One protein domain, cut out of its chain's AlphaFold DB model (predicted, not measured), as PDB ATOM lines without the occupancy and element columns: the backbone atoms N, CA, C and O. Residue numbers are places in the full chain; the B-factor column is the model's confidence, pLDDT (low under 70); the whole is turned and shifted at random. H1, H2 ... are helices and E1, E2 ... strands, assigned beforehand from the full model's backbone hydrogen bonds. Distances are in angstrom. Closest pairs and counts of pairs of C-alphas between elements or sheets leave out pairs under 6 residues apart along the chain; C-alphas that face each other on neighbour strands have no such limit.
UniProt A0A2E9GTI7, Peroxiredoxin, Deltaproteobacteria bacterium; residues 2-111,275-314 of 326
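This is residues 2 to 111 and 275 to 314 of the 326 residues of the protein "Peroxiredoxin" of Deltaproteobacteria bacterium (UniProt A0A2E9GTI7). Two small two-stranded units and a corner of two helices are strung out into an elongated shape: the hairpin of E3 and E4 with H5 packed over one face lies towards one end, the pair E1 and E2 with H3 packed mainly on E2 lies nearer the middle, and H6 and H7 make the other end. H1 and H2 lie near H5, H6 runs beside H3 with little contact, and residues 275 to 282 stick out. The 150 printed residues include seven named helices and five named strands, in the order H1, H2, E1, H3, E2, H4, E3, E4, H5, E5, H6, H7; E1 and E2 are parallel, E3 and E4 antiparallel, and the class is mixed, helices and strands. The whole is only just compact, close to loose, with a radius of gyration of the C-alphas of 17.3 A and spans of 52 by 34 by 27 A.

H1 is residues 2 to 5, with C-alpha 2 at (18.605, -58.154, 43.262), and H2 is residues 7 to 12. Strand E1, residues 19 to 21, is followed by H3, residues 25 to 35, 15.1 A long, and by strand E2, residues 41 to 43. H4 is residues 48 to 52. Strand E3, residues 74 to 78, begins at C-alpha 74 at (13.971, -45.495, 46.811) and is 13.4 A long; strand E4, residues 84 to 89, is 13.2 A long. H5, residues 99 to 107, is 12.6 A long. After the cut come strand E5, residues 281 to 283, then H6, residues 287 to 301, 21.1 A long, and H7, residues 303 to 314, 16.8 A long, ending at C-alpha 314 at (27.762, -47.043, 77.242).

E1 and E2 are parallel neighbours at 28 degrees, with N 42 and O 19 at 2.7 A and N 21 and O 42 at 3.1 A, both within hydrogen-bond range. E1, H3 and E2 form a strand-helix-strand unit, two parallel neighbour strands with a helix between them along the chain, and its crossover is right-handed. The closest C-alphas of H3 and E2 are those of Cys 25 and Ser 43, 5.7 A apart. H3 and H6 are close but not clearly touching, at a shallow tilt of 20 degrees, opposite ways; their closest C-alphas, of Val 27 and His 290, are 6.4 A apart. H6 and H7 only just touch, only at the corner, with 3 pairs of C-alphas within 8 A; the closest are those of Ala 299 and Ala 306, 5.2 A apart. They run opposite ways at a steep tilt of 49 degrees. E3 and E4 are an antiparallel hairpin at 174 degrees, with N 75 and O 88 at 2.9 A and N 77 and O 86 at 3.0 A, within hydrogen-bond range. The closest C-alphas of E3 and H5 are those of Val 77 and Ala 106, 6.1 A apart. H2 and H5 are close but not clearly touching, with the closest C-alphas, of Phe 10 and Ile 103, 6.5 A apart. H1 is also close but not clearly touching to H5, with the closest C-alphas, of Leu 3 and Ala 99, 5.4 A apart; H1 and H2 meet only through their link. H4 touches no helix, and E5 pairs with no named strand. In H2, H3, H4, H5, H6 and H7 every O i to N i+4 pair is within hydrogen-bond range; H1 is too short for such a pair.

The two C-alphas farthest apart, of Arg 109 and Val 314, are 52.8 A apart. Residues 112 to 274 are not printed, and C-alphas 111 and 275 are 37.0 A apart across the cut. The link from H4 to E3, residues 53 to 73, is long. The mean pLDDT of the printed part is 81.1; residues 63 to 67, 93, 275 to 292, 295 and 299 to 314 are under 70.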
ATOM      1  N   GLU A   2      19.547 -57.977  44.394       83.25
ATOM      2  CA  GLU A   2      18.605 -58.154  43.262       83.25
ATOM      3  C   GLU A   2      18.936 -57.298  42.026       83.25
ATOM      4  O   GLU A   2      18.959 -57.818  40.920       83.25
ATOM      5  N   LEU A   3      19.281 -56.013  42.198       90.06
ATOM      6  CA  LEU A   3      19.678 -55.158  41.064       90.06
ATOM      7  C   LEU A   3      20.967 -55.621  40.370       90.06
ATOM      8  O   LEU A   3      21.094 -55.471  39.161       90.06
ATOM      9  N   ARG A   4      21.908 -56.198  41.126       90.31
ATOM     10  CA  ARG A   4      23.118 -56.814  40.569       90.31
ATOM     11  C   ARG A   4      22.758 -58.090  39.817       90.31
ATOM     12  O   ARG A   4      23.173 -58.253  38.681       90.31
ATOM     13  N   ASP A   5      21.968 -58.970  40.424       89.50
ATOM     14  CA  ASP A   5      21.571 -60.240  39.804       89.50
ATOM     15  C   ASP A   5      20.780 -60.005  38.503       89.50
ATOM     16  O   ASP A   5      20.825 -60.821  37.588       89.50
ATOM     17  N   ALA A   6      20.108 -58.855  38.391       91.38
ATOM     18  CA  ALA A   6      19.394 -58.418  37.199       91.38
ATOM     19  C   ALA A   6      20.184 -57.454  36.287       91.38
ATOM     20  O   ALA A   6      19.602 -56.925  35.341       91.38
ATOM     21  N   GLN A   7      21.478 -57.198  36.519       93.75
ATOM     22  CA  GLN A   7      22.229 -56.167  35.780       93.75
ATOM     23  C   GLN A   7      22.244 -56.399  34.258       93.75
ATOM     24  O   GLN A   7      22.124 -55.446  33.485       93.75
ATOM     25  N   GLU A   8      22.292 -57.663  33.820       92.88
ATOM     26  CA  GLU A   8      22.180 -58.015  32.399       92.88
ATOM     27  C   GLU A   8      20.795 -57.707  31.829       92.88
ATOM     28  O   GLU A   8      20.699 -57.276  30.684       92.88
ATOM     29  N   LYS A   9      19.722 -57.854  32.620       93.06
ATOM     30  CA  LYS A   9      18.361 -57.509  32.179       93.06
ATOM     31  C   LYS A   9      18.239 -56.013  31.907       93.06
ATOM     32  O   LYS A   9      17.710 -55.621  30.872       93.06
ATOM     33  N   PHE A  10      18.792 -55.176  32.789       95.31
ATOM     34  CA  PHE A  10      18.848 -53.729  32.562       95.31
ATOM     35  C   PHE A  10      19.642 -53.391  31.296       95.31
ATOM     36  O   PHE A  10      19.159 -52.633  30.457       95.31
ATOM     37  N   ARG A  11      20.819 -54.005  31.109       94.81
ATOM     38  CA  ARG A  11      21.647 -53.800  29.911       94.81
ATOM     39  C   ARG A  11      20.924 -54.222  28.632       94.81
ATOM     40  O   ARG A  11      20.935 -53.466  27.664       94.81
ATOM     41  N   ALA A  12      20.287 -55.390  28.634       94.31
ATOM     42  CA  ALA A  12      19.519 -55.907  27.503       94.31
ATOM     43  C   ALA A  12      18.315 -55.014  27.163       94.31
ATOM     44  O   ALA A  12      17.996 -54.835  25.990       94.31
ATOM     45  N   ALA A  13      17.694 -54.399  28.173       94.56
ATOM     46  CA  ALA A  13      16.626 -53.418  28.005       94.56
ATOM     47  C   ALA A  13      17.125 -52.014  27.597       94.56
ATOM     48  O   ALA A  13      16.313 -51.115  27.402       94.56
ATOM     49  N   GLY A  14      18.442 -51.799  27.477       95.62
ATOM     50  CA  GLY A  14      19.024 -50.491  27.162       95.62
ATOM     51  C   GLY A  14      18.981 -49.485  28.320       95.62
ATOM     52  O   GLY A  14      19.184 -48.293  28.101       95.62
ATOM     53  N   ILE A  15      18.744 -49.947  29.549       96.25
ATOM     54  CA  ILE A  15      18.591 -49.111  30.743       96.25
ATOM     55  C   ILE A  15      19.914 -49.058  31.507       96.25
ATOM     56  O   ILE A  15      20.542 -50.080  31.789       96.25
ATOM     57  N   ARG A  16      20.339 -47.850  31.887       95.75
ATOM     58  CA  ARG A  16      21.540 -47.646  32.707       95.75
ATOM     59  C   ARG A  16      21.175 -47.553  34.181       95.75
ATOM     60  O   ARG A  16      20.401 -46.688  34.578       95.75
ATOM     61  N   LEU A  17      21.782 -48.414  34.992       95.69
ATOM     62  CA  LEU A  17      21.670 -48.361  36.445       95.69
ATOM     63  C   LEU A  17      22.720 -47.435  37.054       95.69
ATOM     64  O   LEU A  17      23.869 -47.417  36.624       95.69
ATOM     65  N   TYR A  18      22.322 -46.728  38.107       94.88
ATOM     66  CA  TYR A  18      23.197 -45.960  38.985       94.88
ATOM     67  C   TYR A  18      22.685 -46.136  40.412       94.88
ATOM     68  O   TYR A  18      21.477 -46.083  40.641       94.88
ATOM     69  N   ALA A  19      23.581 -46.317  41.377       94.06
ATOM     70  CA  ALA A  19      23.209 -46.273  42.789       94.06
ATOM     71  C   ALA A  19      23.968 -45.148  43.485       94.06
ATOM     72  O   ALA A  19      25.138 -44.924  43.200       94.06
ATOM     73  N   ILE A  20      23.301 -44.445  44.395       92.94
ATOM     74  CA  ILE A  20      23.872 -43.330  45.152       92.94
ATOM     75  C   ILE A  20      23.720 -43.595  46.646       92.94
ATOM     76  O   ILE A  20      22.650 -43.998  47.106       92.94
ATOM     77  N   SER A  21      24.785 -43.373  47.411       90.19
ATOM     78  CA  SER A  21      24.742 -43.452  48.872       90.19
ATOM     79  C   SER A  21      25.671 -42.427  49.512       90.19
ATOM     80  O   SER A  21      26.488 -41.793  48.851       90.19
ATOM     81  N   TYR A  22      25.555 -42.270  50.828       87.31
ATOM     82  CA  TYR A  22      26.419 -41.391  51.621       87.31
ATOM     83  C   TYR A  22      27.795 -42.012  51.945       87.31
ATOM     84  O   TYR A  22      28.582 -41.449  52.722       87.31
ATOM     85  N   ASP A  23      28.084 -43.190  51.392       86.19
ATOM     86  CA  ASP A  23      29.345 -43.897  51.583       86.19
ATOM     87  C   ASP A  23      30.449 -43.265  50.737       86.19
ATOM     88  O   ASP A  23      30.190 -42.635  49.714       86.19
ATOM     89  N   ASP A  24      31.699 -43.387  51.182       87.94
ATOM     90  CA  ASP A  24      32.844 -42.867  50.433       87.94
ATOM     91  C   ASP A  24      33.239 -43.780  49.260       87.94
ATOM     92  O   ASP A  24      32.952 -44.978  49.256       87.94
ATOM     93  N   CYS A  25      33.942 -43.222  48.271       91.44
ATOM     94  CA  CYS A  25      34.319 -43.951  47.057       91.44
ATOM     95  C   CYS A  25      35.139 -45.224  47.319       91.44
ATOM     96  O   CYS A  25      35.022 -46.167  46.544       91.44
ATOM     97  N   ALA A  26      35.962 -45.271  48.375       87.56
ATOM     98  CA  ALA A  26      36.776 -46.456  48.652       87.56
ATOM     99  C   ALA A  26      35.896 -47.634  49.089       87.56
ATOM    100  O   ALA A  26      36.100 -48.755  48.640       87.56
ATOM    101  N   VAL A  27      34.880 -47.363  49.913       84.62
ATOM    102  CA  VAL A  27      33.882 -48.359  50.337       84.62
ATOM    103  C   VAL A  27      33.051 -48.836  49.154       84.62
ATOM    104  O   VAL A  27      32.808 -50.029  49.011       84.62
ATOM    105  N   LEU A  28      32.613 -47.908  48.302       89.94
ATOM    106  CA  LEU A  28      31.815 -48.253  47.131       89.94
ATOM    107  C   LEU A  28      32.613 -49.105  46.135       89.94
ATOM    108  O   LEU A  28      32.070 -50.066  45.604       89.94
ATOM    109  N   ALA A  29      33.896 -48.801  45.922       90.31
ATOM    110  CA  ALA A  29      34.767 -49.601  45.062       90.31
ATOM    111  C   ALA A  29      34.950 -51.031  45.598       90.31
ATOM    112  O   ALA A  29      34.768 -51.987  44.851       90.31
ATOM    113  N   GLU A  30      35.230 -51.171  46.895       88.06
ATOM    114  CA  GLU A  30      35.348 -52.471  47.569       88.06
ATOM    115  C   GLU A  30      34.042 -53.276  47.470       88.06
ATOM    116  O   GLU A  30      34.050 -54.445  47.091       88.06
ATOM    117  N   LEU A  31      32.897 -52.635  47.733       86.50
ATOM    118  CA  LEU A  31      31.580 -53.259  47.603       86.50
ATOM    119  C   LEU A  31      31.314 -53.732  46.170       86.50
ATOM    120  O   LEU A  31      30.769 -54.819  45.976       86.50
ATOM    121  N   ALA A  32      31.664 -52.909  45.179       90.31
ATOM    122  CA  ALA A  32      31.465 -53.243  43.778       90.31
ATOM    123  C   ALA A  32      32.312 -54.444  43.358       90.31
ATOM    124  O   ALA A  32      31.795 -55.336  42.690       90.31
ATOM    125  N   GLU A  33      33.566 -54.505  43.801       90.06
ATOM    126  CA  GLU A  33      34.465 -55.625  43.536       90.06
ATOM    127  C   GLU A  33      33.968 -56.918  44.195       90.06
ATOM    128  O   GLU A  33      33.756 -57.915  43.507       90.06
ATOM    129  N   VAL A  34      33.694 -56.887  45.504       85.31
ATOM    130  CA  VAL A  34      33.263 -58.071  46.271       85.31
ATOM    131  C   VAL A  34      31.944 -58.632  45.749       85.31
ATOM    132  O   VAL A  34      31.757 -59.847  45.680       85.31
ATOM    133  N   LEU A  35      31.003 -57.755  45.397       84.88
ATOM    134  CA  LEU A  35      29.691 -58.186  44.936       84.88
ATOM    135  C   LEU A  35      29.614 -58.379  43.425       84.88
ATOM    136  O   LEU A  35      28.591 -58.894  42.993       84.88
ATOM    137  N   GLY A  36      30.625 -58.000  42.641       91.00
ATOM    138  CA  GLY A  36      30.566 -58.032  41.176       91.00
ATOM    139  C   GLY A  36      29.540 -57.052  40.599       91.00
ATOM    140  O   GLY A  36      28.814 -57.390  39.669       91.00
ATOM    141  N   ILE A  37      29.414 -55.862  41.191       93.56
ATOM    142  CA  ILE A  37      28.528 -54.805  40.692       93.56
ATOM    143  C   ILE A  37      29.234 -54.064  39.559       93.56
ATOM    144  O   ILE A  37      30.269 -53.436  39.771       93.56
ATOM    145  N   GLU A  38      28.637 -54.083  38.372       94.62
ATOM    146  CA  GLU A  38      29.226 -53.448  37.185       94.62
ATOM    147  C   GLU A  38      28.683 -52.040  36.903       94.62
ATOM    148  O   GLU A  38      29.267 -51.283  36.125       94.62
ATOM    149  N   TYR A  39      27.557 -51.672  37.516       95.06
ATOM    150  CA  TYR A  39      26.969 -50.347  37.352       95.06
ATOM    151  C   TYR A  39      27.602 -49.313  38.304       95.06
ATOM    152  O   TYR A  39      28.039 -49.670  39.402       95.06
ATOM    153  N   PRO A  40      27.641 -48.016  37.939       95.69
ATOM    154  CA  PRO A  40      28.278 -47.001  38.771       95.69
ATOM    155  C   PRO A  40      27.639 -46.848  40.156       95.69
ATOM    156  O   PRO A  40      26.422 -46.678  40.294       95.69
ATOM    157  N   LEU A  41      28.498 -46.828  41.176       95.81
ATOM    158  CA  LEU A  41      28.161 -46.462  42.547       95.81
ATOM    159  C   LEU A  41      28.679 -45.045  42.829       95.81
ATOM    160  O   LEU A  41      29.880 -44.782  42.772       95.81
ATOM    161  N   LEU A  42      27.764 -44.122  43.106       95.19
ATOM    162  CA  LEU A  42      28.020 -42.699  43.288       95.19
ATOM    163  C   LEU A  42      28.096 -42.358  44.778       95.19
ATOM    164  O   LEU A  42      27.178 -42.650  45.546       95.19
ATOM    165  N   SER A  43      29.182 -41.697  45.172       94.62
ATOM    166  CA  SER A  43      29.366 -41.194  46.532       94.62
ATOM    167  C   SER A  43      28.745 -39.805  46.684       94.62
ATOM    168  O   SER A  43      29.169 -38.851  46.036       94.62
ATOM    169  N   ASP A  44      27.778 -39.683  47.587       93.56
ATOM    170  CA  ASP A  44      27.252 -38.424  48.119       93.56
ATOM    171  C   ASP A  44      27.679 -38.289  49.583       93.56
ATOM    172  O   ASP A  44      26.865 -38.286  50.504       93.56
ATOM    173  N   ILE A  45      28.994 -38.264  49.809       88.62
ATOM    174  CA  ILE A  45      29.625 -38.444  51.126       88.62
ATOM    175  C   ILE A  45      29.098 -37.508  52.238       88.62
ATOM    176  O   ILE A  45      29.091 -37.890  53.421       88.62
ATOM    177  N   ASP A  46      28.626 -36.316  51.853       87.00
ATOM    178  CA  ASP A  46      28.056 -35.272  52.722       87.00
ATOM    179  C   ASP A  46      26.514 -35.226  52.703       87.00
ATOM    180  O   ASP A  46      25.888 -34.370  53.342       87.00
ATOM    181  N   SER A  47      25.884 -36.168  52.001       90.00
ATOM    182  CA  SER A  47      24.444 -36.239  51.758       90.00
ATOM    183  C   SER A  47      23.890 -34.952  51.123       90.00
ATOM    184  O   SER A  47      22.772 -34.539  51.438       90.00
ATOM    185  N   ALA A  48      24.677 -34.258  50.295       93.38
ATOM    186  CA  ALA A  48      24.298 -32.980  49.699       93.38
ATOM    187  C   ALA A  48      23.233 -33.173  48.614       93.38
ATOM    188  O   ALA A  48      22.224 -32.465  48.611       93.38
ATOM    189  N   VAL A  49      23.411 -34.174  47.745       93.50
ATOM    190  CA  VAL A  49      22.423 -34.547  46.721       93.50
ATOM    191  C   VAL A  49      21.165 -35.102  47.387       93.50
ATOM    192  O   VAL A  49      20.064 -34.648  47.085       93.50
ATOM    193  N   ILE A  50      21.324 -35.999  48.364       92.00
ATOM    194  CA  ILE A  50      20.240 -36.571  49.175       92.00
ATOM    195  C   ILE A  50      19.373 -35.467  49.805       92.00
ATOM    196  O   ILE A  50      18.142 -35.539  49.766       92.00
ATOM    197  N   ARG A  51      19.996 -34.418  50.362       92.25
ATOM    198  CA  ARG A  51      19.283 -33.254  50.917       92.25
ATOM    199  C   ARG A  51      18.611 -32.421  49.834       92.25
ATOM    200  O   ARG A  51      17.453 -32.056  50.009       92.25
ATOM    201  N   ASN A  52      19.311 -32.132  48.738       94.06
ATOM    202  CA  ASN A  52      18.783 -31.310  47.649       94.06
ATOM    203  C   ASN A  52      17.548 -31.947  46.989       94.06
ATOM    204  O   ASN A  52      16.619 -31.247  46.603       94.06
ATOM    205  N   TYR A  53      17.510 -33.276  46.919       90.94
ATOM    206  CA  TYR A  53      16.376 -34.037  46.393       90.94
ATOM    207  C   TYR A  53      15.242 -34.219  47.416       90.94
ATOM    208  O   TYR A  53      14.197 -34.774  47.079       90.94
ATOM    209  N   GLY A  54      15.421 -33.763  48.661       90.06
ATOM    210  CA  GLY A  54      14.416 -33.881  49.719       90.06
ATOM    211  C   GLY A  54      14.201 -35.314  50.217       90.06
ATOM    212  O   GLY A  54      13.169 -35.595  50.817       90.06
ATOM    213  N   ILE A  55      15.160 -36.215  49.984       91.06
ATOM    214  CA  ILE A  55      15.050 -37.645  50.315       91.06
ATOM    215  C   ILE A  55      15.867 -38.040  51.546       91.06
ATOM    216  O   ILE A  55      16.042 -39.224  51.807       91.06
ATOM    217  N   LEU A  56      16.380 -37.081  52.320       89.94
ATOM    218  CA  LEU A  56      17.024 -37.375  53.601       89.94
ATOM    219  C   LEU A  56      16.026 -38.062  54.545       89.94
ATOM    220  O   LEU A  56      14.927 -37.552  54.751       89.94
ATOM    221  N   ASN A  57      16.423 -39.175  55.169       85.50
ATOM    222  CA  ASN A  57      15.577 -39.831  56.157       85.50
ATOM    223  C   ASN A  57      15.498 -38.996  57.441       85.50
ATOM    224  O   ASN A  57      16.417 -38.992  58.263       85.50
ATOM    225  N   THR A  58      14.375 -38.307  57.630       84.25
ATOM    226  CA  THR A  58      14.134 -37.435  58.785       84.25
ATOM    227  C   THR A  58      13.747 -38.187  60.057       84.25
ATOM    228  O   THR A  58      13.628 -37.563  61.106       84.25
ATOM    229  N   GLN A  59      13.557 -39.511  60.002       81.31
ATOM    230  CA  GLN A  59      13.366 -40.333  61.207       81.31
ATOM    231  C   GLN A  59      14.677 -40.547  61.974       81.31
ATOM    232  O   GLN A  59      14.645 -40.917  63.145       81.31
ATOM    233  N   ILE A  60      15.821 -40.311  61.323       77.00
ATOM    234  CA  ILE A  60      17.140 -40.410  61.939       77.00
ATOM    235  C   ILE A  60      17.568 -39.015  62.390       77.00
ATOM    236  O   ILE A  60      17.752 -38.097  61.586       77.00
ATOM    237  N   ASN A  61      17.753 -38.852  63.695       75.06
ATOM    238  CA  ASN A  61      18.148 -37.584  64.279       75.06
ATOM    239  C   ASN A  61      19.639 -37.311  64.037       75.06
ATOM    240  O   ASN A  61      20.451 -38.237  64.012       75.06
ATOM    241  N   PRO A  62      20.063 -36.035  63.981       73.38
ATOM    242  CA  PRO A  62      21.487 -35.682  63.973       73.38
ATOM    243  C   PRO A  62      22.274 -36.268  65.159       73.38
ATOM    244  O   PRO A  62      23.479 -36.494  65.067       73.38
ATOM    245  N   SER A  63      21.595 -36.531  66.282       68.06
ATOM    246  CA  SER A  63      22.164 -37.195  67.460       68.06
ATOM    247  C   SER A  63      22.471 -38.677  67.257       68.06
ATOM    248  O   SER A  63      23.260 -39.223  68.022       68.06
ATOM    249  N   ASP A  64      21.899 -39.309  66.231       64.25
ATOM    250  CA  ASP A  64      22.093 -40.730  65.917       64.25
ATOM    251  C   ASP A  64      23.408 -40.969  65.146       64.25
ATOM    252  O   ASP A  64      23.726 -42.091  64.746       64.25
ATOM    253  N   GLY A  65      24.210 -39.907  64.985       68.38
ATOM    254  CA  GLY A  65      25.634 -39.939  64.671       68.38
ATOM    255  C   GLY A  65      25.956 -40.622  63.347       68.38
ATOM    256  O   GLY A  65      25.966 -39.985  62.295       68.38
ATOM    257  N   ILE A  66      26.263 -41.918  63.420       64.06
ATOM    258  CA  ILE A  66      26.713 -42.750  62.296       64.06
ATOM    259  C   ILE A  66      25.615 -42.893  61.235       64.06
ATOM    260  O   ILE A  66      25.916 -42.825  60.046       64.06
ATOM    261  N   LEU A  67      24.355 -43.027  61.660       67.50
ATOM    262  CA  LEU A  67      23.214 -43.259  60.767       67.50
ATOM    263  C   LEU A  67      22.688 -41.969  60.117       67.50
ATOM    264  O   LEU A  67      21.947 -42.010  59.135       67.50
ATOM    265  N   TYR A  68      23.043 -40.800  60.659       74.94
ATOM    266  CA  TYR A  68      22.540 -39.525  60.158       74.94
ATOM    267  C   TYR A  68      23.093 -39.225  58.759       74.94
ATOM    268  O   TYR A  68      24.308 -39.147  58.573       74.94
ATOM    269  N   GLY A  69      22.212 -39.001  57.782       76.44
ATOM    270  CA  GLY A  69      22.578 -38.797  56.371       76.44
ATOM    271  C   GLY A  69      22.085 -39.898  55.428       76.44
ATOM    272  O   GLY A  69      22.145 -39.723  54.214       76.44
ATOM    273  N   ILE A  70      21.568 -41.003  55.974       81.88
ATOM    274  CA  ILE A  70      20.916 -42.060  55.195       81.88
ATOM    275  C   ILE A  70      19.658 -41.490  54.507       81.88
ATOM    276  O   ILE A  70      18.884 -40.778  55.157       81.88
ATOM    277  N   PRO A  71      19.429 -41.766  53.209       87.12
ATOM    278  CA  PRO A  71      18.201 -41.368  52.532       87.12
ATOM    279  C   PRO A  71      17.031 -42.299  52.881       87.12
ATOM    280  O   PRO A  71      17.229 -43.443  53.299       87.12
ATOM    281  N   TYR A  72      15.798 -41.841  52.665       87.12
ATOM    282  CA  TYR A  72      14.684 -42.765  52.487       87.12
ATOM    283  C   TYR A  72      15.003 -43.702  51.314       87.12
ATOM    284  O   TYR A  72      15.476 -43.237  50.273       87.12
ATOM    285  N   PRO A  73      14.777 -45.016  51.470       84.44
ATOM    286  CA  PRO A  73      15.025 -45.982  50.408       84.44
ATOM    287  C   PRO A  73      14.150 -45.655  49.198       84.44
ATOM    288  O   PRO A  73      12.944 -45.407  49.327       84.44
ATOM    289  N   GLY A  74      14.744 -45.701  48.014       89.88
ATOM    290  CA  GLY A  74      13.971 -45.495  46.811       89.88
ATOM    291  C   GLY A  74      14.764 -45.523  45.525       89.88
ATOM    292  O   GLY A  74      15.980 -45.710  45.521       89.88
ATOM    293  N   ALA A  75      14.031 -45.339  44.437       92.88
ATOM    294  CA  ALA A  75      14.547 -45.260  43.087       92.88
ATOM    295  C   ALA A  75      13.824 -44.158  42.311       92.88
ATOM    296  O   ALA A  75      12.628 -43.911  42.491       92.88
ATOM    297  N   TYR A  76      14.574 -43.521  41.423       94.25
ATOM    298  CA  TYR A  76      14.047 -42.687  40.356       94.25
ATOM    299  C   TYR A  76      14.242 -43.429  39.044       94.25
ATOM    300  O   TYR A  76      15.294 -44.033  38.837       94.25
ATOM    301  N   VAL A  77      13.259 -43.339  38.158       96.25
ATOM    302  CA  VAL A  77      13.423 -43.709  36.753       96.25
ATOM    303  C   VAL A  77      13.352 -42.427  35.944       96.25
ATOM    304  O   VAL A  77      12.465 -41.599  36.169       96.25
ATOM    305  N   THR A  78      14.311 -42.237  35.043       95.94
ATOM    306  CA  THR A  78      14.405 -41.047  34.198       95.94
ATOM    307  C   THR A  78      14.434 -41.425  32.729       95.94
ATOM    308  O   THR A  78      14.953 -42.486  32.383       95.94
ATOM    309  N   ASP A  79      13.941 -40.534  31.876       94.69
ATOM    310  CA  ASP A  79      14.179 -40.610  30.433       94.69
ATOM    311  C   ASP A  79      15.641 -40.254  30.074       94.69
ATOM    312  O   ASP A  79      16.457 -39.921  30.947       94.69
ATOM    313  N   GLU A  80      15.994 -40.298  28.784       93.69
ATOM    314  CA  GLU A  80      17.337 -39.930  28.311       93.69
ATOM    315  C   GLU A  80      17.718 -38.453  28.529       93.69
ATOM    316  O   GLU A  80      18.902 -38.114  28.470       93.69
ATOM    317  N   ASN A  81      16.749 -37.577  28.810       95.12
ATOM    318  CA  ASN A  81      16.967 -36.158  29.097       95.12
ATOM    319  C   ASN A  81      17.146 -35.886  30.600       95.12
ATOM    320  O   ASN A  81      17.381 -34.743  31.000       95.12
ATOM    321  N   GLY A  82      17.039 -36.919  31.443       91.62
ATOM    322  CA  GLY A  82      17.106 -36.803  32.897       91.62
ATOM    323  C   GLY A  82      15.800 -36.326  33.539       91.62
ATOM    324  O   GLY A  82      15.800 -35.949  34.713       91.62
ATOM    325  N   VAL A  83      14.686 -36.337  32.803       94.94
ATOM    326  CA  VAL A  83      13.356 -36.058  33.347       94.94
ATOM    327  C   VAL A  83      12.885 -37.283  34.112       94.94
ATOM    328  O   VAL A  83      12.883 -38.394  33.591       94.94
ATOM    329  N   VAL A  84      12.476 -37.090  35.366       94.81
ATOM    330  CA  VAL A  84      11.928 -38.173  36.186       94.81
ATOM    331  C   VAL A  84      10.554 -38.569  35.657       94.81
ATOM    332  O   VAL A  84       9.623 -37.769  35.734       94.81
ATOM    333  N   VAL A  85      10.436 -39.807  35.180       94.38
ATOM    334  CA  VAL A  85       9.175 -40.396  34.707       94.38
ATOM    335  C   VAL A  85       8.462 -41.165  35.815       94.38
ATOM    336  O   VAL A  85       7.244 -41.110  35.892       94.38
ATOM    337  N   GLU A  86       9.210 -41.791  36.732       94.69
ATOM    338  CA  GLU A  86       8.650 -42.548  37.858       94.69
ATOM    339  C   GLU A  86       9.464 -42.373  39.147       94.69
ATOM    340  O   GLU A  86      10.679 -42.125  39.130       94.69
ATOM    341  N   LYS A  87       8.785 -42.504  40.296       93.12
ATOM    342  CA  LYS A  87       9.375 -42.364  41.640       93.12
ATOM    343  C   LYS A  87       8.905 -43.476  42.566       93.12
ATOM    344  O   LYS A  87       7.724 -43.582  42.878       93.12
ATOM    345  N   PHE A  88       9.853 -44.203  43.141       90.94
ATOM    346  CA  PHE A  88       9.578 -45.261  44.106       90.94
ATOM    347  C   PHE A  88      10.233 -44.920  45.432       90.94
ATOM    348  O   PHE A  88      11.422 -45.149  45.600       90.94
ATOM    349  N   PHE A  89       9.476 -44.377  46.382       86.88
ATOM    350  CA  PHE A  89       9.955 -44.134  47.746       86.88
ATOM    351  C   PHE A  89       9.049 -44.834  48.744       86.88
ATOM    352  O   PHE A  89       7.833 -44.931  48.543       86.88
ATOM    353  N   ARG A  90       9.656 -45.376  49.800       78.75
ATOM    354  CA  ARG A  90       8.953 -46.134  50.834       78.75
ATOM    355  C   ARG A  90       9.324 -45.612  52.218       78.75
ATOM    356  O   ARG A  90      10.406 -45.076  52.440       78.75
ATOM    357  N   ASP A  91       8.402 -45.800  53.149       70.94
ATOM    358  CA  ASP A  91       8.509 -45.402  54.553       70.94
ATOM    359  C   ASP A  91       9.499 -46.259  55.362       70.94
ATOM    360  O   ASP A  91       9.985 -45.827  56.406       70.94
ATOM    361  N   SER A  92       9.822 -47.461  54.877       73.62
ATOM    362  CA  SER A  92      10.727 -48.415  55.520       73.62
ATOM    363  C   SER A  92      11.801 -48.918  54.559       73.62
ATOM    364  O   SER A  92      11.479 -49.341  53.450       73.62
ATOM    365  N   TYR A  93      13.062 -48.990  55.018       67.81
ATOM    366  CA  TYR A  93      14.213 -49.560  54.278       67.81
ATOM    367  C   TYR A  93      14.010 -51.006  53.814       67.81
ATOM    368  O   TYR A  93      14.703 -51.474  52.904       67.81
ATOM    369  N   LYS A  94      13.075 -51.710  54.458       76.94
ATOM    370  CA  LYS A  94      12.712 -53.086  54.135       76.94
ATOM    371  C   LYS A  94      11.908 -53.156  52.846       76.94
ATOM    372  O   LYS A  94      12.012 -54.146  52.139       76.94
ATOM    373  N   ARG A  95      11.131 -52.116  52.524       82.56
ATOM    374  CA  ARG A  95      10.318 -52.080  51.306       82.56
ATOM    375  C   ARG A  95      11.153 -51.601  50.125       82.56
ATOM    376  O   ARG A  95      11.721 -50.512  50.176       82.56
ATOM    377  N   ARG A  96      11.236 -52.416  49.076       86.31
ATOM    378  CA  ARG A  96      12.084 -52.174  47.900       86.31
ATOM    379  C   ARG A  96      11.356 -52.573  46.630       86.31
ATOM    380  O   ARG A  96      10.561 -53.504  46.661       86.31
ATOM    381  N   GLU A  97      11.668 -51.913  45.526       89.12
ATOM    382  CA  GLU A  97      11.238 -52.387  44.211       89.12
ATOM    383  C   GLU A  97      12.049 -53.603  43.771       89.12
ATOM    384  O   GLU A  97      13.228 -53.737  44.116       89.12
ATOM    385  N   SER A  98      11.407 -54.483  43.004       91.19
ATOM    386  CA  SER A  98      12.112 -55.491  42.219       91.19
ATOM    387  C   SER A  98      12.873 -54.836  41.065       91.19
ATOM    388  O   SER A  98      12.563 -53.721  40.639       91.19
ATOM    389  N   ALA A  99      13.871 -55.543  40.537       92.62
ATOM    390  CA  ALA A  99      14.559 -55.111  39.328       92.62
ATOM    391  C   ALA A  99      13.589 -54.981  38.147       92.62
ATOM    392  O   ALA A  99      13.617 -53.983  37.432       92.62
ATOM    393  N   GLU A 100      12.703 -55.962  37.984       93.00
ATOM    394  CA  GLU A 100      11.720 -55.995  36.908       93.00
ATOM    395  C   GLU A 100      10.746 -54.813  36.988       93.00
ATOM    396  O   GLU A 100      10.558 -54.137  35.984       93.00
ATOM    397  N   ASN A 101      10.253 -54.445  38.179       92.12
ATOM    398  CA  ASN A 101       9.387 -53.269  38.335       92.12
ATOM    399  C   ASN A 101      10.054 -51.987  37.810       92.12
ATOM    400  O   ASN A 101       9.390 -51.158  37.191       92.12
ATOM    401  N   LEU A 102      11.358 -51.814  38.055       94.19
ATOM    402  CA  LEU A 102      12.105 -50.646  37.580       94.19
ATOM    403  C   LEU A 102      12.333 -50.684  36.064       94.19
ATOM    404  O   LEU A 102      12.281 -49.639  35.417       94.19
ATOM    405  N   ILE A 103      12.577 -51.869  35.499       94.56
ATOM    406  CA  ILE A 103      12.706 -52.056  34.047       94.56
ATOM    407  C   ILE A 103      11.390 -51.699  33.355       94.56
ATOM    408  O   ILE A 103      11.378 -50.939  32.394       94.56
ATOM    409  N   GLU A 104      10.274 -52.196  33.871       94.06
ATOM    410  CA  GLU A 104       8.946 -51.953  33.311       94.06
ATOM    411  C   GLU A 104       8.530 -50.491  33.418       94.06
ATOM    412  O   GLU A 104       7.981 -49.940  32.468       94.06
ATOM    413  N   ALA A 105       8.850 -49.842  34.540       93.75
ATOM    414  CA  ALA A 105       8.653 -48.407  34.713       93.75
ATOM    415  C   ALA A 105       9.432 -47.587  33.673       93.75
ATOM    416  O   ALA A 105       8.923 -46.593  33.165       93.75
ATOM    417  N   ALA A 106      10.647 -48.014  33.316       94.69
ATOM    418  CA  ALA A 106      11.444 -47.357  32.280       94.69
ATOM    419  C   ALA A 106      10.913 -47.619  30.863       94.69
ATOM    420  O   ALA A 106      11.012 -46.751  29.999       94.69
ATOM    421  N   LEU A 107      10.355 -48.805  30.612       93.94
ATOM    422  CA  LEU A 107       9.831 -49.193  29.300       93.94
ATOM    423  C   LEU A 107       8.362 -48.805  29.084       93.94
ATOM    424  O   LEU A 107       7.876 -48.894  27.956       93.94
ATOM    425  N   GLY A 108       7.646 -48.425  30.144       91.62
ATOM    426  CA  GLY A 108       6.215 -48.122  30.114       91.62
ATOM    427  C   GLY A 108       5.327 -49.336  29.814       91.62
ATOM    428  O   GLY A 108       4.200 -49.166  29.354       91.62
ATOM    429  N   ARG A 109       5.830 -50.560  30.014       91.38
ATOM    430  CA  ARG A 109       5.100 -51.808  29.736       91.38
ATOM    431  C   ARG A 109       5.626 -52.968  30.572       91.38
ATOM    432  O   ARG A 109       6.807 -52.983  30.915       91.38
ATOM    433  N   LEU A 110       4.763 -53.953  30.821       89.94
ATOM    434  CA  LEU A 110       5.147 -55.226  31.428       89.94
ATOM    435  C   LEU A 110       6.148 -55.966  30.523       89.94
ATOM    436  O   LEU A 110       6.030 -55.937  29.288       89.94
ATOM    437  N   VAL A 111       7.136 -56.623  31.126       88.56
ATOM    438  CA  VAL A 111       8.100 -57.467  30.411       88.56
ATOM    439  C   VAL A 111       7.946 -58.896  30.916       88.56
ATOM    440  O   VAL A 111       8.279 -59.147  32.067       88.56
ATOM    441  N   HIS A 275      25.237 -59.476  64.335       40.47
ATOM    442  CA  HIS A 275      24.181 -60.241  63.660       40.47
ATOM    443  C   HIS A 275      24.684 -61.628  63.233       40.47
ATOM    444  O   HIS A 275      24.828 -61.907  62.053       40.47
ATOM    445  N   MET A 276      24.977 -62.502  64.200       41.50
ATOM    446  CA  MET A 276      25.319 -63.905  63.925       41.50
ATOM    447  C   MET A 276      24.130 -64.812  64.268       41.50
ATOM    448  O   MET A 276      23.514 -64.643  65.320       41.50
ATOM    449  N   GLY A 277      23.826 -65.796  63.412       42.22
ATOM    450  CA  GLY A 277      22.892 -66.891  63.729       42.22
ATOM    451  C   GLY A 277      21.436 -66.728  63.269       42.22
ATOM    452  O   GLY A 277      20.591 -67.531  63.654       42.22
ATOM    453  N   HIS A 278      21.118 -65.744  62.423       49.44
ATOM    454  CA  HIS A 278      19.751 -65.522  61.914       49.44
ATOM    455  C   HIS A 278      19.386 -66.358  60.666       49.44
ATOM    456  O   HIS A 278      18.303 -66.185  60.109       49.44
ATOM    457  N   GLY A 279      20.275 -67.244  60.191       43.84
ATOM    458  CA  GLY A 279      20.011 -68.153  59.060       43.84
ATOM    459  C   GLY A 279      19.742 -67.458  57.720       43.84
ATOM    460  O   GLY A 279      19.043 -68.010  56.875       43.84
ATOM    461  N   GLN A 280      20.270 -66.246  57.542       51.69
ATOM    462  CA  GLN A 280      20.168 -65.483  56.294       51.69
ATOM    463  C   GLN A 280      21.443 -65.682  55.470       51.69
ATOM    464  O   GLN A 280      22.447 -66.161  55.996       51.69
ATOM    465  N   ARG A 281      21.432 -65.300  54.188       51.69
ATOM    466  CA  ARG A 281      22.651 -65.341  53.370       51.69
ATOM    467  C   ARG A 281      23.553 -64.174  53.767       51.69
ATOM    468  O   ARG A 281      23.254 -63.018  53.471       51.69
ATOM    469  N   GLU A 282      24.628 -64.495  54.474       52.38
ATOM    470  CA  GLU A 282      25.614 -63.524  54.938       52.38
ATOM    471  C   GLU A 282      26.561 -63.130  53.795       52.38
ATOM    472  O   GLU A 282      26.999 -63.966  53.005       52.38
ATOM    473  N   LEU A 283      26.866 -61.835  53.696       49.50
ATOM    474  CA  LEU A 283      27.902 -61.319  52.803       49.50
ATOM    475  C   LEU A 283      29.231 -61.228  53.546       49.50
ATOM    476  O   LEU A 283      29.304 -60.500  54.536       49.50
ATOM    477  N   GLU A 284      30.271 -61.905  53.058       49.47
ATOM    478  CA  GLU A 284      31.655 -61.770  53.537       49.47
ATOM    479  C   GLU A 284      32.218 -60.402  53.116       49.47
ATOM    480  O   GLU A 284      32.939 -60.269  52.132       49.47
ATOM    481  N   ILE A 285      31.829 -59.351  53.833       51.44
ATOM    482  CA  ILE A 285      32.405 -58.013  53.704       51.44
ATOM    483  C   ILE A 285      32.991 -57.678  55.071       51.44
ATOM    484  O   ILE A 285      32.256 -57.607  56.057       51.44
ATOM    485  N   GLU A 286      34.302 -57.441  55.154       53.50
ATOM    486  CA  GLU A 286      34.924 -56.953  56.386       53.50
ATOM    487  C   GLU A 286      34.448 -55.515  56.670       53.50
ATOM    488  O   GLU A 286      35.080 -54.530  56.307       53.50
ATOM    489  N   GLY A 287      33.312 -55.351  57.357       53.00
ATOM    490  CA  GLY A 287      32.742 -54.027  57.653       53.00
ATOM    491  C   GLY A 287      33.581 -53.162  58.613       53.00
ATOM    492  O   GLY A 287      33.319 -51.968  58.775       53.00
ATOM    493  N   GLY A 288      34.601 -53.729  59.266       61.12
ATOM    494  CA  GLY A 288      35.402 -53.072  60.305       61.12
ATOM    495  C   GLY A 288      36.150 -51.810  59.838       61.12
ATOM    496  O   GLY A 288      35.988 -50.748  60.454       61.12
ATOM    497  N   PRO A 289      36.962 -51.871  58.766       65.62
ATOM    498  CA  PRO A 289      37.639 -50.705  58.198       65.62
ATOM    499  C   PRO A 289      36.676 -49.606  57.729       65.62
ATOM    500  O   PRO A 289      36.925 -48.428  58.000       65.62
ATOM    501  N   HIS A 290      35.560 -49.976  57.090       65.94
ATOM    502  CA  HIS A 290      34.505 -49.040  56.687       65.94
ATOM    503  C   HIS A 290      33.916 -48.301  57.895       65.94
ATOM    504  O   HIS A 290      33.941 -47.069  57.943       65.94
ATOM    505  N   MET A 291      33.478 -49.040  58.918       64.75
ATOM    506  CA  MET A 291      32.885 -48.463  60.126       64.75
ATOM    507  C   MET A 291      33.851 -47.517  60.846       64.75
ATOM    508  O   MET A 291      33.438 -46.462  61.329       64.75
ATOM    509  N   ARG A 292      35.155 -47.832  60.866       67.25
ATOM    510  CA  ARG A 292      36.188 -46.933  61.410       67.25
ATOM    511  C   ARG A 292      36.297 -45.631  60.617       67.25
ATOM    512  O   ARG A 292      36.323 -44.564  61.231       67.25
ATOM    513  N   ARG A 293      36.348 -45.693  59.278       72.50
ATOM    514  CA  ARG A 293      36.398 -44.495  58.412       72.50
ATOM    515  C   ARG A 293      35.152 -43.632  58.592       72.50
ATOM    516  O   ARG A 293      35.274 -42.422  58.796       72.50
ATOM    517  N   LEU A 294      33.974 -44.257  58.590       71.81
ATOM    518  CA  LEU A 294      32.695 -43.586  58.799       71.81
ATOM    519  C   LEU A 294      32.646 -42.901  60.170       71.81
ATOM    520  O   LEU A 294      32.310 -41.719  60.259       71.81
ATOM    521  N   PHE A 295      33.062 -43.600  61.227       69.38
ATOM    522  CA  PHE A 295      33.121 -43.046  62.575       69.38
ATOM    523  C   PHE A 295      34.075 -41.849  62.671       69.38
ATOM    524  O   PHE A 295      33.680 -40.791  63.154       69.38
ATOM    525  N   LEU A 296      35.304 -41.972  62.160       72.56
ATOM    526  CA  LEU A 296      36.287 -40.881  62.126       72.56
ATOM    527  C   LEU A 296      35.749 -39.649  61.384       72.56
ATOM    528  O   LEU A 296      35.912 -38.520  61.852       72.56
ATOM    529  N   ARG A 297      35.075 -39.855  60.248       73.38
ATOM    530  CA  ARG A 297      34.464 -38.783  59.448       73.38
ATOM    531  C   ARG A 297      33.321 -38.093  60.193       73.38
ATOM    532  O   ARG A 297      33.282 -36.864  60.266       73.38
ATOM    533  N   LYS A 298      32.394 -38.868  60.763       71.31
ATOM    534  CA  LYS A 298      31.232 -38.344  61.499       71.31
ATOM    535  C   LYS A 298      31.642 -37.674  62.811       71.31
ATOM    536  O   LYS A 298      31.091 -36.633  63.146       71.31
ATOM    537  N   ALA A 299      32.660 -38.184  63.499       67.81
ATOM    538  CA  ALA A 299      33.222 -37.547  64.689       67.81
ATOM    539  C   ALA A 299      33.875 -36.191  64.381       67.81
ATOM    540  O   ALA A 299      33.780 -35.272  65.189       67.81
ATOM    541  N   ARG A 300      34.492 -36.031  63.201       68.25
ATOM    542  CA  ARG A 300      35.043 -34.738  62.758       68.25
ATOM    543  C   ARG A 300      33.962 -33.720  62.392       68.25
ATOM    544  O   ARG A 300      34.116 -32.551  62.719       68.25
ATOM    545  N   SER A 301      32.885 -34.147  61.731       65.12
ATOM    546  CA  SER A 301      31.801 -33.240  61.312       65.12
ATOM    547  C   SER A 301      30.787 -32.940  62.422       65.12
ATOM    548  O   SER A 301      30.224 -31.851  62.452       65.12
ATOM    549  N   HIS A 302      30.565 -33.877  63.350       65.31
ATOM    550  CA  HIS A 302      29.586 -33.776  64.437       65.31
ATOM    551  C   HIS A 302      30.182 -34.256  65.779       65.31
ATOM    552  O   HIS A 302      29.722 -35.254  66.346       65.31
ATOM    553  N   PRO A 303      31.185 -33.553  66.344       64.31
ATOM    554  CA  PRO A 303      31.926 -34.016  67.526       64.31
ATOM    555  C   PRO A 303      31.041 -34.209  68.768       64.31
ATOM    556  O   PRO A 303      31.188 -35.187  69.499       64.31
ATOM    557  N   LEU A 304      30.057 -33.327  68.974       63.34
ATOM    558  CA  LEU A 304      29.083 -33.434  70.070       63.34
ATOM    559  C   LEU A 304      28.088 -34.593  69.874       63.34
ATOM    560  O   LEU A 304      27.625 -35.179  70.853       63.34
ATOM    561  N   GLY A 305      27.764 -34.933  68.621       62.22
ATOM    562  CA  GLY A 305      26.902 -36.067  68.274       62.22
ATOM    563  C   GLY A 305      27.604 -37.404  68.507       62.22
ATOM    564  O   GLY A 305      27.031 -38.296  69.123       62.22
ATOM    565  N   ALA A 306      28.878 -37.511  68.118       60.31
ATOM    566  CA  ALA A 306      29.692 -38.700  68.365       60.31
ATOM    567  C   ALA A 306      29.875 -38.977  69.867       60.31
ATOM    568  O   ALA A 306      29.685 -40.107  70.308       60.31
ATOM    569  N   LEU A 307      30.156 -37.945  70.673       64.88
ATOM    570  CA  LEU A 307      30.237 -38.077  72.134       64.88
ATOM    571  C   LEU A 307      28.911 -38.550  72.750       64.88
ATOM    572  O   LEU A 307      28.913 -39.412  73.627       64.88
ATOM    573  N   ARG A 308      27.772 -38.032  72.270       63.06
ATOM    574  CA  ARG A 308      26.438 -38.471  72.709       63.06
ATOM    575  C   ARG A 308      26.111 -39.905  72.297       63.06
ATOM    576  O   ARG A 308      25.514 -40.615  73.099       63.06
ATOM    577  N   PHE A 309      26.510 -40.331  71.100       63.28
ATOM    578  CA  PHE A 309      26.327 -41.704  70.628       63.28
ATOM    579  C   PHE A 309      27.164 -42.701  71.442       63.28
ATOM    580  O   PHE A 309      26.657 -43.723  71.887       63.28
ATOM    581  N   ILE A 310      28.431 -42.380  71.722       66.81
ATOM    582  CA  ILE A 310      29.268 -43.200  72.614       66.81
ATOM    583  C   ILE A 310      28.629 -43.277  74.006       66.81
ATOM    584  O   ILE A 310      28.527 -44.354  74.587       66.81
ATOM    585  N   TRP A 311      28.139 -42.147  74.527       65.56
ATOM    586  CA  TRP A 311      27.458 -42.105  75.818       65.56
ATOM    587  C   TRP A 311      26.164 -42.932  75.842       65.56
ATOM    588  O   TRP A 311      25.893 -43.600  76.838       65.56
ATOM    589  N   SER A 312      25.366 -42.930  74.768       61.50
ATOM    590  CA  SER A 312      24.143 -43.737  74.691       61.50
ATOM    591  C   SER A 312      24.442 -45.235  74.617       61.50
ATOM    592  O   SER A 312      23.758 -45.999  75.294       61.50
ATOM    593  N   GLN A 313      25.489 -45.640  73.890       63.16
ATOM    594  CA  GLN A 313      25.957 -47.030  73.834       63.16
ATOM    595  C   GLN A 313      26.448 -47.518  75.201       63.16
ATOM    596  O   GLN A 313      25.976 -48.538  75.692       63.16
ATOM    597  N   VAL A 314      27.296 -46.735  75.877       68.06
ATOM    598  CA  VAL A 314      27.762 -47.043  77.242       68.06
ATOM    599  C   VAL A 314      26.586 -47.138  78.216       68.06
ATOM    600  O   VAL A 314      26.546 -48.024  79.068       68.06
TER     601      VAL A 314